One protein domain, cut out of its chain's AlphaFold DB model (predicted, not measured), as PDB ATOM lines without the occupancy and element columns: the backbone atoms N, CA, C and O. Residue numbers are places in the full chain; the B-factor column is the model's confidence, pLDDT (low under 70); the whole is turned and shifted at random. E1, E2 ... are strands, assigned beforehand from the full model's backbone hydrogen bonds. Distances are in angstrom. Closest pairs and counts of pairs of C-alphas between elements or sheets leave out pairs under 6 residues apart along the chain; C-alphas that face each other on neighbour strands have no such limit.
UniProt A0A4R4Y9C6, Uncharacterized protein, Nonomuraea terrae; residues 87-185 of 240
ATOM      1  N   THR A  87      69.389  70.323  96.404       78.44
ATOM      2  CA  THR A  87      68.363  70.409  97.444       78.44
ATOM      3  C   THR A  87      68.806  69.609  98.663       78.44
ATOM      4  O   THR A  87      69.419  68.550  98.540       78.44
ATOM      5  N   GLY A  88      68.536  70.143  99.845       82.44
ATOM      6  CA  GLY A  88      68.808  69.500 101.117       82.44
ATOM      7  C   GLY A  88      67.730  69.851 102.129       82.44
ATOM      8  O   GLY A  88      67.038  70.859 102.005       82.44
ATOM      9  N   VAL A  89      67.590  69.006 103.143       83.25
ATOM     10  CA  VAL A  89      66.836  69.336 104.353       83.25
ATOM     11  C   VAL A  89      67.831  69.595 105.474       83.25
ATOM     12  O   VAL A  89      68.945  69.084 105.488       83.25
ATOM     13  N   THR A  90      67.453  70.449 106.400       86.06
ATOM     14  CA  THR A  90      68.159  70.717 107.641       86.06
ATOM     15  C   THR A  90      67.124  70.866 108.742       86.06
ATOM     16  O   THR A  90      65.930  71.000 108.485       86.06
ATOM     17  N   VAL A  91      67.577  70.841 109.984       83.75
ATOM     18  CA  VAL A  91      66.767  71.241 111.129       83.75
ATOM     19  C   VAL A  91      67.216  72.646 111.530       83.75
ATOM     20  O   VAL A  91      68.420  72.913 111.527       83.75
ATOM     21  N   ASN A  92      66.280  73.563 111.778       84.38
ATOM     22  CA  ASN A  92      66.611  74.908 112.258       84.38
ATOM     23  C   ASN A  92      66.926  74.901 113.770       84.38
ATOM     24  O   ASN A  92      66.910  73.855 114.419       84.38
ATOM     25  N   ALA A  93      67.242  76.072 114.334       83.69
ATOM     26  CA  ALA A  93      67.571  76.201 115.756       83.69
ATOM     27  C   ALA A  93      66.399  75.833 116.686       83.69
ATOM     28  O   ALA A  93      66.634  75.393 117.809       83.69
ATOM     29  N   ASP A  94      65.166  75.961 116.196       86.44
ATOM     30  CA  ASP A  94      63.930  75.657 116.920       86.44
ATOM     31  C   ASP A  94      63.529  74.177 116.807       86.44
ATOM     32  O   ASP A  94      62.491  73.766 117.317       86.44
ATOM     33  N   GLY A  95      64.343  73.350 116.143       84.50
ATOM     34  CA  GLY A  95      64.043  71.934 115.959       84.50
ATOM     35  C   GLY A  95      63.064  71.654 114.819       84.50
ATOM     36  O   GLY A  95      62.587  70.528 114.709       84.50
ATOM     37  N   GLN A  96      62.796  72.615 113.936       87.06
ATOM     38  CA  GLN A  96      61.843  72.467 112.837       87.06
ATOM     39  C   GLN A  96      62.520  72.042 111.536       87.06
ATOM     40  O   GLN A  96      63.660  72.428 111.246       87.06
ATOM     41  N   LEU A  97      61.822  71.251 110.724       87.88
ATOM     42  CA  LEU A  97      62.322  70.833 109.414       87.88
ATOM     43  C   LEU A  97      62.351  72.008 108.433       87.88
ATOM     44  O   LEU A  97      61.329  72.565 108.048       87.88
ATOM     45  N   THR A  98      63.548  72.363 107.979       89.56
ATOM     46  CA  THR A  98      63.781  73.406 106.980       89.56
ATOM     47  C   THR A  98      64.351  72.786 105.720       89.56
ATOM     48  O   THR A  98      65.371  72.105 105.747       89.56
ATOM     49  N   MET A  99      63.734  73.052 104.583       90.19
ATOM     50  CA  MET A  99      64.307  72.707 103.295       90.19
ATOM     51  C   MET A  99      65.160  73.865 102.782       90.19
ATOM     52  O   MET A  99      64.750  75.020 102.855       90.19
ATOM     53  N   VAL A 100      66.325  73.554 102.222       89.31
ATOM     54  CA  VAL A 100      67.208  74.496 101.533       89.31
ATOM     55  C   VAL A 100      67.422  74.002 100.109       89.31
ATOM     56  O   VAL A 100      67.841  72.869  99.882       89.31
ATOM     57  N   ALA A 101      67.146  74.850  99.128       87.56
ATOM     58  CA  ALA A 101      67.386  74.556  97.724       87.56
ATOM     59  C   ALA A 101      68.250  75.648  97.098       87.56
ATOM     60  O   ALA A 101      68.083  76.829  97.378       87.56
ATOM     61  N   SER A 102      69.159  75.252  96.219       87.56
ATOM     62  CA  SER A 102      69.935  76.149  95.373       87.56
ATOM     63  C   SER A 102      69.946  75.623  93.951       87.56
ATOM     64  O   SER A 102      69.954  74.417  93.734       87.56
ATOM     65  N   TRP A 103      69.921  76.500  92.958       86.56
ATOM     66  CA  TRP A 103      69.883  76.094  91.557       86.56
ATOM     67  C   TRP A 103      70.714  77.022  90.684       86.56
ATOM     68  O   TRP A 103      70.904  78.202  90.969       86.56
ATOM     69  N   CYS A 104      71.201  76.457  89.585       81.56
ATOM     70  CA  CYS A 104      71.855  77.194  88.518       81.56
ATOM     71  C   CYS A 104      70.917  77.197  87.303       81.56
ATOM     72  O   CYS A 104      70.701  76.152  86.694       81.56
ATOM     73  N   GLY A 105      70.358  78.357  86.950       85.56
ATOM     74  CA  GLY A 105      69.423  78.497  85.827       85.56
ATOM     75  C   GLY A 105      67.974  78.654  86.279       85.56
ATOM     76  O   GLY A 105      67.682  79.523  87.098       85.56
ATOM     77  N   ASN A 106      67.070  77.847  85.720       84.12
ATOM     78  CA  ASN A 106      65.645  77.930  86.042       84.12
ATOM     79  C   ASN A 106      65.379  77.386  87.448       84.12
ATOM     80  O   ASN A 106      65.850  76.301  87.795       84.12
ATOM     81  N   ALA A 107      64.606  78.140  88.226       88.56
ATOM     82  CA  ALA A 107      64.129  77.693  89.523       88.56
ATOM     83  C   ALA A 107      63.174  76.493  89.369       88.56
ATOM     84  O   ALA A 107      62.511  76.379  88.334       88.56
ATOM     85  N   PRO A 108      63.103  75.590  90.361       86.38
ATOM     86  CA  PRO A 108      62.105  74.529  90.354       86.38
ATOM     87  C   PRO A 108      60.695  75.110  90.530       86.38
ATOM     88  O   PRO A 108      60.506  76.073  91.268       86.38
ATOM     89  N   ASP A 109      59.699  74.497  89.890       90.69
ATOM     90  CA  ASP A 109      58.292  74.931  89.985       90.69
ATOM     91  C   ASP A 109      57.608  74.418  91.272       90.69
ATOM     92  O   ASP A 109      56.486  74.801  91.613       90.69
ATOM     93  N   GLY A 110      58.278  73.516  91.990       90.50
ATOM     94  CA  GLY A 110      57.794  72.885  93.207       90.50
ATOM     95  C   GLY A 110      58.787  71.869  93.759       90.50
ATOM     96  O   GLY A 110      59.844  71.610  93.168       90.50
ATOM     97  N   VAL A 111      58.435  71.292  94.901       90.44
ATOM     98  CA  VAL A 111      59.215  70.267  95.589       90.44
ATOM     99  C   VAL A 111      58.298  69.146  96.040       90.44
ATOM    100  O   VAL A 111      57.204  69.403  96.532       90.44
ATOM    101  N   VAL A 112      58.777  67.910  95.905       89.44
ATOM    102  CA  VAL A 112      58.100  66.741  96.466       89.44
ATOM    103  C   VAL A 112      58.894  66.219  97.654       89.44
ATOM    104  O   VAL A 112      60.076  65.879  97.526       89.44
ATOM    105  N   VAL A 113      58.238  66.169  98.810       89.88
ATOM    106  CA  VAL A 113      58.801  65.699 100.075       89.88
ATOM    107  C   VAL A 113      58.284  64.290 100.336       89.88
ATOM    108  O   VAL A 113      57.076  64.080 100.358       89.88
ATOM    109  N   TYR A 114      59.186  63.324 100.526       86.31
ATOM    110  CA  TYR A 114      58.826  61.937 100.839       86.31
ATOM    111  C   TYR A 114      59.265  61.569 102.249       86.31
ATOM    112  O   TYR A 114      60.457  61.630 102.556       86.31
ATOM    113  N   ARG A 115      58.324  61.083 103.059       84.69
ATOM    114  CA  ARG A 115      58.591  60.500 104.371       84.69
ATOM    115  C   ARG A 115      58.683  58.986 104.241       84.69
ATOM    116  O   ARG A 115      57.708  58.319 103.892       84.69
ATOM    117  N   ARG A 116      59.862  58.431 104.530       83.31
ATOM    118  CA  ARG A 116      60.082  56.979 104.539       83.31
ATOM    119  C   ARG A 116      60.518  56.483 105.911       83.31
ATOM    120  O   ARG A 116      61.395  57.086 106.530       83.31
ATOM    121  N   ALA A 117      59.964  55.351 106.333       82.69
ATOM    122  CA  ALA A 117      60.384  54.613 107.521       82.69
ATOM    123  C   ALA A 117      60.548  53.136 107.160       82.69
ATOM    124  O   ALA A 117      59.735  52.585 106.427       82.69
ATOM    125  N   ALA A 118      61.637  52.511 107.617       84.50
ATOM    126  CA  ALA A 118      61.953  51.110 107.310       84.50
ATOM    127  C   ALA A 118      61.891  50.747 105.801       84.50
ATOM    128  O   ALA A 118      61.611  49.611 105.434       84.50
ATOM    129  N   GLY A 119      62.170  51.711 104.913       83.19
ATOM    130  CA  GLY A 119      62.121  51.539 103.455       83.19
ATOM    131  C   GLY A 119      60.738  51.746 102.822       83.19
ATOM    132  O   GLY A 119      60.658  51.973 101.611       83.19
ATOM    133  N   GLU A 120      59.675  51.766 103.621       82.31
ATOM    134  CA  GLU A 120      58.307  52.005 103.164       82.31
ATOM    135  C   GLU A 120      58.023  53.502 103.025       82.31
ATOM    136  O   GLU A 120      58.540  54.330 103.781       82.31
ATOM    137  N   LEU A 121      57.227  53.859 102.015       84.81
ATOM    138  CA  LEU A 121      56.727  55.219 101.842       84.81
ATOM    139  C   LEU A 121      55.510  55.395 102.746       84.81
ATOM    140  O   LEU A 121      54.475  54.791 102.485       84.81
ATOM    141  N   LEU A 122      55.652  56.218 103.784       86.81
ATOM    142  CA  LEU A 122      54.557  56.526 104.698       86.81
ATOM    143  C   LEU A 122      53.681  57.628 104.113       86.81
ATOM    144  O   LEU A 122      52.482  57.459 103.933       86.81
ATOM    145  N   GLU A 123      54.313  58.749 103.775       87.69
ATOM    146  CA  GLU A 123      53.632  59.960 103.336       87.69
ATOM    147  C   GLU A 123      54.448  60.661 102.258       87.69
ATOM    148  O   GLU A 123      55.673  60.521 102.164       87.69
ATOM    149  N   HIS A 124      53.754  61.438 101.438       92.06
ATOM    150  CA  HIS A 124      54.386  62.370 100.525       92.06
ATOM    151  C   HIS A 124      53.576  63.659 100.461       92.06
ATOM    152  O   HIS A 124      52.381  63.658 100.747       92.06
ATOM    153  N   ALA A 125      54.237  64.735 100.054       93.88
ATOM    154  CA  ALA A 125      53.612  66.017  99.785       93.88
ATOM    155  C   ALA A 125      54.207  66.624  98.513       93.88
ATOM    156  O   ALA A 125      55.423  66.812  98.437       93.88
ATOM    157  N   ASP A 126      53.362  66.928  97.525       94.00
ATOM    158  CA  ASP A 126      53.725  67.741  96.359       94.00
ATOM    159  C   ASP A 126      53.398  69.203  96.674       94.00
ATOM    160  O   ASP A 126      52.235  69.581  96.841       94.00
ATOM    161  N   ILE A 127      54.436  70.025  96.796       93.81
ATOM    162  CA  ILE A 127      54.334  71.425  97.185       93.81
ATOM    163  C   ILE A 127      54.711  72.286  95.986       93.81
ATOM    164  O   ILE A 127      55.849  72.278  95.511       93.81
ATOM    165  N   LYS A 128      53.765  73.091  95.512       95.06
ATOM    166  CA  LYS A 128      54.007  74.060  94.448       95.06
ATOM    167  C   LYS A 128      54.653  75.316  95.016       95.06
ATOM    168  O   LYS A 128      54.120  75.934  95.942       95.06
ATOM    169  N   ALA A 129      55.768  75.701  94.406       92.44
ATOM    170  CA  ALA A 129      56.477  76.923  94.735       92.44
ATOM    171  C   ALA A 129      55.803  78.130  94.062       92.44
ATOM    172  O   ALA A 129      55.289  78.007  92.941       92.44
ATOM    173  N   PRO A 130      55.831  79.322  94.680       93.56
ATOM    174  CA  PRO A 130      55.601  80.553  93.940       93.56
ATOM    175  C   PRO A 130      56.695  80.725  92.876       93.56
ATOM    176  O   PRO A 130      57.740  80.078  92.924       93.56
ATOM    177  N   SER A 131      56.488  81.628  91.914       91.44
ATOM    178  CA  SER A 131      57.543  81.964  90.951       91.44
ATOM    179  C   SER A 131      58.773  82.488  91.698       91.44
ATOM    180  O   SER A 131      58.748  83.586  92.251       91.44
ATOM    181  N   MET A 132      59.850  81.705  91.714       86.25
ATOM    182  CA  MET A 132      61.066  82.039  92.450       86.25
ATOM    183  C   MET A 132      62.054  82.799  91.570       86.25
ATOM    184  O   MET A 132      62.322  82.432  90.427       86.25
ATOM    185  N   THR A 133      62.642  83.848  92.136       85.62
ATOM    186  CA  THR A 133      63.751  84.592  91.534       85.62
ATOM    187  C   THR A 133      65.001  84.420  92.388       85.62
ATOM    188  O   THR A 133      64.910  84.471  93.611       85.62
ATOM    189  N   GLY A 134      66.169  84.264  91.763       87.69
ATOM    190  CA  GLY A 134      67.443  84.061  92.462       87.69
ATOM    191  C   GLY A 134      68.010  82.657  92.250       87.69
ATOM    192  O   GLY A 134      67.626  81.979  91.299       87.69
ATOM    193  N   GLY A 135      68.954  82.257  93.106       86.62
ATOM    194  CA  GLY A 135      69.651  80.966  93.011       86.62
ATOM    195  C   GLY A 135      69.659  80.139  94.297       86.62
ATOM    196  O   GLY A 135      70.256  79.067  94.303       86.62
ATOM    197  N   ILE A 136      69.046  80.627  95.382       88.25
ATOM    198  CA  ILE A 136      68.945  79.945  96.681       88.25
ATOM    199  C   ILE A 136      67.591  80.291  97.307       88.25
ATOM    200  O   ILE A 136      67.166  81.444  97.237       88.25
ATOM    201  N   MET A 137      66.943  79.322  97.949       90.00
ATOM    202  CA  MET A 137      65.820  79.545  98.855       90.00
ATOM    203  C   MET A 137      65.848  78.575 100.036       90.00
ATOM    204  O   MET A 137      66.423  77.488  99.959       90.00
ATOM    205  N   SER A 138      65.200  78.979 101.121       89.94
ATOM    206  CA  SER A 138      64.949  78.142 102.287       89.94
ATOM    207  C   SER A 138      63.498  78.293 102.721       89.94
ATOM    208  O   SER A 138      62.995  79.418 102.747       89.94
ATOM    209  N   MET A 139      62.848  77.197 103.099       91.12
ATOM    210  CA  MET A 139      61.489  77.224 103.637       91.12
ATOM    211  C   MET A 139      61.351  76.284 104.826       91.12
ATOM    212  O   MET A 139      61.924  75.194 104.830       91.12
ATOM    213  N   ASN A 140      60.574  76.712 105.815       92.06
ATOM    214  CA  ASN A 140      60.108  75.833 106.875       92.06
ATOM    215  C   ASN A 140      59.044  74.893 106.286       92.06
ATOM    216  O   ASN A 140      58.151  75.345 105.574       92.06
ATOM    217  N   LEU A 141      59.178  73.587 106.511       90.38
ATOM    218  CA  LEU A 141      58.209  72.594 106.045       90.38
ATOM    219  C   LEU A 141      57.024  72.459 107.005       90.38
ATOM    220  O   LEU A 141      55.953  72.050 106.572       90.38
ATOM    221  N   GLU A 142      57.207  72.814 108.278       90.12
ATOM    222  CA  GLU A 142      56.151  72.789 109.299       90.12
ATOM    223  C   GLU A 142      55.239  74.019 109.200       90.12
ATOM    224  O   GLU A 142      54.047  73.942 109.484       90.12
ATOM    225  N   GLU A 143      55.780  75.146 108.733       91.44
ATOM    226  CA  GLU A 143      55.032  76.374 108.478       91.44
ATOM    227  C   GLU A 143      55.167  76.760 107.005       91.44
ATOM    228  O   GLU A 143      56.175  77.334 106.588       91.44
ATOM    229  N   MET A 144      54.150  76.433 106.204       89.25
ATOM    230  CA  MET A 144      54.195  76.694 104.768       89.25
ATOM    231  C   MET A 144      54.165  78.210 104.494       89.25
ATOM    232  O   MET A 144      53.163  78.865 104.794       89.25
ATOM    233  N   PRO A 145      55.233  78.790 103.911       90.06
ATOM    234  CA  PRO A 145      55.316  80.233 103.745       90.06
ATOM    235  C   PRO A 145      54.323  80.747 102.698       90.06
ATOM    236  O   PRO A 145      53.868  80.021 101.813       90.06
ATOM    237  N   ALA A 146      54.015  82.043 102.761       93.00
ATOM    238  CA  ALA A 146      53.066  82.669 101.846       93.00
ATOM    239  C   ALA A 146      53.429  82.430 100.365       93.00
ATOM    240  O   ALA A 146      54.576  82.587  99.947       93.00
ATOM    241  N   GLY A 147      52.423  82.071  99.563       93.81
ATOM    242  CA  GLY A 147      52.572  81.790  98.131       93.81
ATOM    243  C   GLY A 147      52.947  80.344  97.795       93.81
ATOM    244  O   GLY A 147      52.826  79.954  96.635       93.81
ATOM    245  N   TRP A 148      53.343  79.541  98.784       94.31
ATOM    246  CA  TRP A 148      53.464  78.095  98.630       94.31
ATOM    247  C   TRP A 148      52.096  77.437  98.778       94.31
ATOM    248  O   TRP A 148      51.236  77.913  99.520       94.31
ATOM    249  N   SER A 149      51.874  76.354  98.039       95.31
ATOM    250  CA  SER A 149      50.608  75.621  98.105       95.31
ATOM    251  C   SER A 149      50.837  74.123  98.009       95.31
ATOM    252  O   SER A 149      51.528  73.652  97.106       95.31
ATOM    253  N   LEU A 150      50.223  73.382  98.927       95.25
ATOM    254  CA  LEU A 150      50.143  71.930  98.858       95.25
ATOM    255  C   LEU A 150      49.201  71.556  97.709       95.25
ATOM    256  O   LEU A 150      48.050  71.990  97.685       95.25
ATOM    257  N   GLN A 151      49.711  70.810  96.734       96.50
ATOM    258  CA  GLN A 151      48.941  70.317  95.591       96.50
ATOM    259  C   GLN A 151      48.362  68.934  95.877       96.50
ATOM    260  O   GLN A 151      47.200  68.679  95.577       96.50
ATOM    261  N   GLU A 152      49.175  68.056  96.463       94.94
ATOM    262  CA  GLU A 152      48.822  66.665  96.734       94.94
ATOM    263  C   GLU A 152      49.519  66.174  98.008       94.94
ATOM    264  O   GLU A 152      50.625  66.615  98.325       94.94
ATOM    265  N   GLY A 153      48.877  65.243  98.716       93.75
ATOM    266  CA  GLY A 153      49.437  64.590  99.894       93.75
ATOM    267  C   GLY A 153      49.230  65.362 101.198       93.75
ATOM    268  O   GLY A 153      48.285  66.140 101.326       93.75
ATOM    269  N   SER A 154      50.094  65.119 102.185       91.25
ATOM    270  CA  SER A 154      50.035  65.754 103.507       91.25
ATOM    271  C   SER A 154      51.428  65.943 104.102       91.25
ATOM    272  O   SER A 154      52.317  65.114 103.917       91.25
ATOM    273  N   LEU A 155      51.600  67.039 104.841       87.00
ATOM    274  CA  LEU A 155      52.761  67.307 105.691       87.00
ATOM    275  C   LEU A 155      52.296  67.281 107.148       87.00
ATOM    276  O   LEU A 155      52.143  68.331 107.768       87.00
ATOM    277  N   ASN A 156      52.002  66.093 107.676       85.94
ATOM    278  CA  ASN A 156      51.626  65.953 109.078       85.94
ATOM    279  C   ASN A 156      52.853  65.534 109.883       85.94
ATOM    280  O   ASN A 156      53.265  64.376 109.896       85.94
ATOM    281  N   PHE A 157      53.449  66.511 110.557       80.69
ATOM    282  CA  PHE A 157      54.489  66.278 111.548       80.69
ATOM    283  C   PHE A 157      53.809  66.188 112.917       80.69
ATOM    284  O   PHE A 157      53.810  67.154 113.671       80.69
ATOM    285  N   GLU A 158      53.133  65.073 113.209       79.19
ATOM    286  CA  GLU A 158      52.511  64.900 114.526       79.19
ATOM    287  C   GLU A 158      53.578  64.853 115.636       79.19
ATOM    288  O   GLU A 158      54.647  64.246 115.487       79.19
ATOM    289  N   ASP A 159      53.285  65.503 116.764       66.12
ATOM    290  CA  ASP A 159      54.151  65.526 117.942       66.12
ATOM    291  C   ASP A 159      54.320  64.101 118.494       66.12
ATOM    292  O   ASP A 159      53.407  63.516 119.073       66.12
ATOM    293  N   GLY A 160      55.507  63.524 118.300       66.69
ATOM    294  CA  GLY A 160      55.828  62.140 118.679       66.69
ATOM    295  C   GLY A 160      56.402  61.317 117.528       66.69
ATOM    296  O   GLY A 160      57.132  60.355 117.761       66.69
ATOM    297  N   ASP A 161      56.195  61.773 116.295       61.94
ATOM    298  CA  ASP A 161      56.692  61.148 115.071       61.94
ATOM    299  C   ASP A 161      58.085  61.654 114.664       61.94
ATOM    300  O   ASP A 161      58.490  61.575 113.495       61.94
ATOM    301  N   VAL A 162      58.871  62.099 115.655       54.00
ATOM    302  CA  VAL A 162      60.232  62.619 115.483       54.00
ATOM    303  C   VAL A 162      61.326  61.652 115.980       54.00
ATOM    304  O   VAL A 162      61.988  61.917 116.983       54.00
ATOM    305  N   PRO A 163      61.573  60.527 115.294       50.78
ATOM    306  CA  PRO A 163      62.751  59.706 115.529       50.78
ATOM    307  C   PRO A 163      64.040  60.393 115.084       50.78
ATOM    308  O   PRO A 163      64.023  61.326 114.279       50.78
ATOM    309  N   ASP A 164      65.148  59.876 115.612       53.88
ATOM    310  CA  ASP A 164      66.532  60.303 115.401       53.88
ATOM    311  C   ASP A 164      66.781  60.814 113.964       53.88
ATOM    312  O   ASP A 164      66.789  60.065 112.977       53.88
ATOM    313  N   ARG A 165      66.884  62.144 113.828       56.41
ATOM    314  CA  ARG A 165      66.837  62.843 112.536       56.41
ATOM    315  C   ARG A 165      68.187  62.751 111.833       56.41
ATOM    316  O   ARG A 165      69.060  63.594 112.029       56.41
ATOM    317  N   ARG A 166      68.347  61.771 110.943       52.25
ATOM    318  CA  ARG A 166      69.455  61.751 109.974       52.25
ATOM    319  C   ARG A 166      68.981  62.317 108.645       52.25
ATOM    320  O   ARG A 166      68.108  61.755 107.989       52.25
ATOM    321  N   VAL A 167      69.557  63.449 108.251       46.59
ATOM    322  CA  VAL A 167      69.233  64.087 106.976       46.59
ATOM    323  C   VAL A 167      70.114  63.510 105.874       46.59
ATOM    324  O   VAL A 167      71.338  63.507 105.983       46.59
ATOM    325  N   PHE A 168      69.481  63.049 104.799       49.09
ATOM    326  CA  PHE A 168      70.157  62.614 103.584       49.09
ATOM    327  C   PHE A 168      70.034  63.710 102.523       49.09
ATOM    328  O   PHE A 168      68.954  64.257 102.299       49.09
ATOM    329  N   LEU A 169      71.150  64.053 101.880       43.88
ATOM    330  CA  LEU A 169      71.152  64.938 100.717       43.88
ATOM    331  C   LEU A 169      70.768  64.110  99.484       43.88
ATOM    332  O   LEU A 169      71.386  63.080  99.212       43.88
ATOM    333  N   GLY A 170      69.725  64.542  98.772       46.06
ATOM    334  CA  GLY A 170      69.279  63.906  97.534       46.06
ATOM    335  C   GLY A 170      70.229  64.176  96.363       46.06
ATOM    336  O   GLY A 170      70.960  65.166  96.347       46.06
ATOM    337  N   ASN A 171      70.207  63.281  95.371       46.06
ATOM    338  CA  ASN A 171      70.936  63.418  94.105       46.06
ATOM    339  C   ASN A 171      70.507  64.680  93.315       46.06
ATOM    340  O   ASN A 171      69.416  65.203  93.546       46.06
ATOM    341  N   PRO A 172      71.342  65.171  92.374       49.41
ATOM    342  CA  PRO A 172      71.047  66.376  91.591       49.41
ATOM    343  C   PRO A 172      69.711  66.279  90.839       49.41
ATOM    344  O   PRO A 172      69.398  65.244  90.251       49.41
ATOM    345  N   CYS A 173      68.930  67.367  90.852       44.94
ATOM    346  CA  CYS A 173      67.592  67.402  90.251       44.94
ATOM    347  C   CYS A 173      67.664  67.261  88.717       44.94
ATOM    348  O   CYS A 173      68.319  68.065  88.063       44.94
ATOM    349  N   GLU A 174      66.939  66.322  88.111       42.56
ATOM    350  CA  GLU A 174      66.760  66.290  86.655       42.56
ATOM    351  C   GLU A 174      65.444  67.005  86.298       42.56
ATOM    352  O   GLU A 174      64.356  66.529  86.593       42.56
ATOM    353  N   VAL A 175      65.575  68.210  85.729       48.44
ATOM    354  CA  VAL A 175      64.552  69.013  85.026       48.44
ATOM    355  C   VAL A 175      63.178  69.171  85.734       48.44
ATOM    356  O   VAL A 175      62.274  68.353  85.616       48.44
ATOM    357  N   ARG A 176      62.986  70.357  86.344       55.25
ATOM    358  CA  ARG A 176      61.741  70.993  86.864       55.25
ATOM    359  C   ARG A 176      61.225  70.610  88.251       55.25
ATOM    360  O   ARG A 176      60.628  71.474  88.890       55.25
ATOM    361  N   ARG A 177      61.475  69.399  88.752       52.06
ATOM    362  CA  ARG A 177      61.103  69.016  90.127       52.06
ATOM    363  C   ARG A 177      62.320  68.529  90.893       52.06
ATOM    364  O   ARG A 177      63.078  67.700  90.400       52.06
ATOM    365  N   CYS A 178      62.498  69.051  92.101       55.09
ATOM    366  CA  CYS A 178      63.494  68.527  93.022       55.09
ATOM    367  C   CYS A 178      62.836  67.481  93.919       55.09
ATOM    368  O   CYS A 178      61.799  67.730  94.537       55.09
ATOM    369  N   LEU A 179      63.429  66.293  93.920       52.62
ATOM    370  CA  LEU A 179      62.966  65.147  94.678       52.62
ATOM    371  C   LEU A 179      63.793  65.061  95.955       52.62
ATOM    372  O   LEU A 179      65.018  64.941  95.884       52.62
ATOM    373  N   LEU A 180      63.132  65.128  97.108       57.19
ATOM    374  CA  LEU A 180      63.827  65.084  98.382       57.19
ATOM    375  C   LEU A 180      63.468  63.828  99.168       57.19
ATOM    376  O   LEU A 180      62.318  63.601  99.546       57.19
ATOM    377  N   HIS A 181      64.491  63.017  99.426       50.28
ATOM    378  CA  HIS A 181      64.392  61.848 100.281       50.28
ATOM    379  C   HIS A 181      64.942  62.174 101.662       50.28
ATOM    380  O   HIS A 181      66.129  62.461 101.797       50.28
ATOM    381  N   TYR A 182      64.111  62.040 102.691       56.16
ATOM    382  CA  TYR A 182      64.597  61.886 104.054       56.16
ATOM    383  C   TYR A 182      64.059  60.573 104.619       56.16
ATOM    384  O   TYR A 182      62.906  60.195 104.399       56.16
ATOM    385  N   SER A 183      64.933  59.829 105.290       46.06
ATOM    386  CA  SER A 183      64.549  58.606 105.981       46.06
ATOM    387  C   SER A 183      64.648  58.838 107.469       46.06
ATOM    388  O   SER A 183      65.661  59.332 107.962       46.06
ATOM    389  N   VAL A 184      63.612  58.421 108.169       43.50
ATOM    390  CA  VAL A 184      63.547  58.490 109.614       43.50
ATOM    391  C   VAL A 184      63.921  57.111 110.156       43.50
ATOM    392  O   VAL A 184      63.287  56.115 109.802       43.50
ATOM    393  N   GLN A 185      64.974  57.030 110.974       40.84
ATOM    394  CA  GLN A 185      65.311  55.798 111.689       40.84
ATOM    395  C   GLN A 185      64.651  55.831 113.065       40.84
ATOM    396  O   GLN A 185      65.081  56.547 113.963       40.84
TER     397      GLN A 185
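This is residues 87 to 185 of the 240 residues of an uncharacterized protein of Nonomuraea terrae (UniProt A0A4R4Y9C6). A twisted wall of four strands, E6, E4, E3 and E7, and a smaller wall of three, E1, E2 and E5, form an open trough. The walls come together where E7 runs beside E1, while E5 and E6 at the other edges stay apart. The 99 printed residues hold seven named strands, E1 to E7 in chain order, and no named helix; the class is all strand, though only 46 residues are in named elements. The larger sheet, E6 E4 E3 E7, is mixed, and E1 E2 E5 is antiparallel. The whole is compact, with a radius of gyration of the C-alphas of 13.1 A and spans of 37 by 27 by 26 A.

Inner strands E3, residues 110 to 117, and E4, residues 120 to 128, form an antiparallel hairpin, with N 113 and O 125 at 2.9 A. Edge strand E7, residues 177 to 184, is parallel to E3 at 21 degrees, with N 180 and O 112 at 3.2 A. Edge strand E6, residues 149 to 153, is antiparallel to E4, with N 151 and O 126 at 2.8 A. E1, residues 87 to 91, and E2, residues 97 to 102, form a hairpin, with N 90 and O 98 at 2.7 A. E5, residues 136 to 140, is antiparallel to E2 at 167 degrees, with N 99 and O 139 at 2.8 A. Between the sheets, the closest C-alphas of E1 and E7 are those of Thr 87 and Cys 178, 6.8 A apart.

E1 begins at C-alpha 87 (68.363, 70.409, 97.444), and E7 ends at C-alpha 184 (63.547, 58.490, 109.614). From first to last C-alpha, E4 measures 24.1 A, E3 23.4 A and E7 22.3 A; E2 measures 16.8 A, E5 14.1 A, E1 13.8 A and E6 11.2 A.

The C-alphas of Gly 105 and Gly 160, the two farthest apart, are 39.1 A apart. The printed part has no cut. The link from E6 to E7, residues 154 to 176, is long. Residues 159 to 185 are under pLDDT 70.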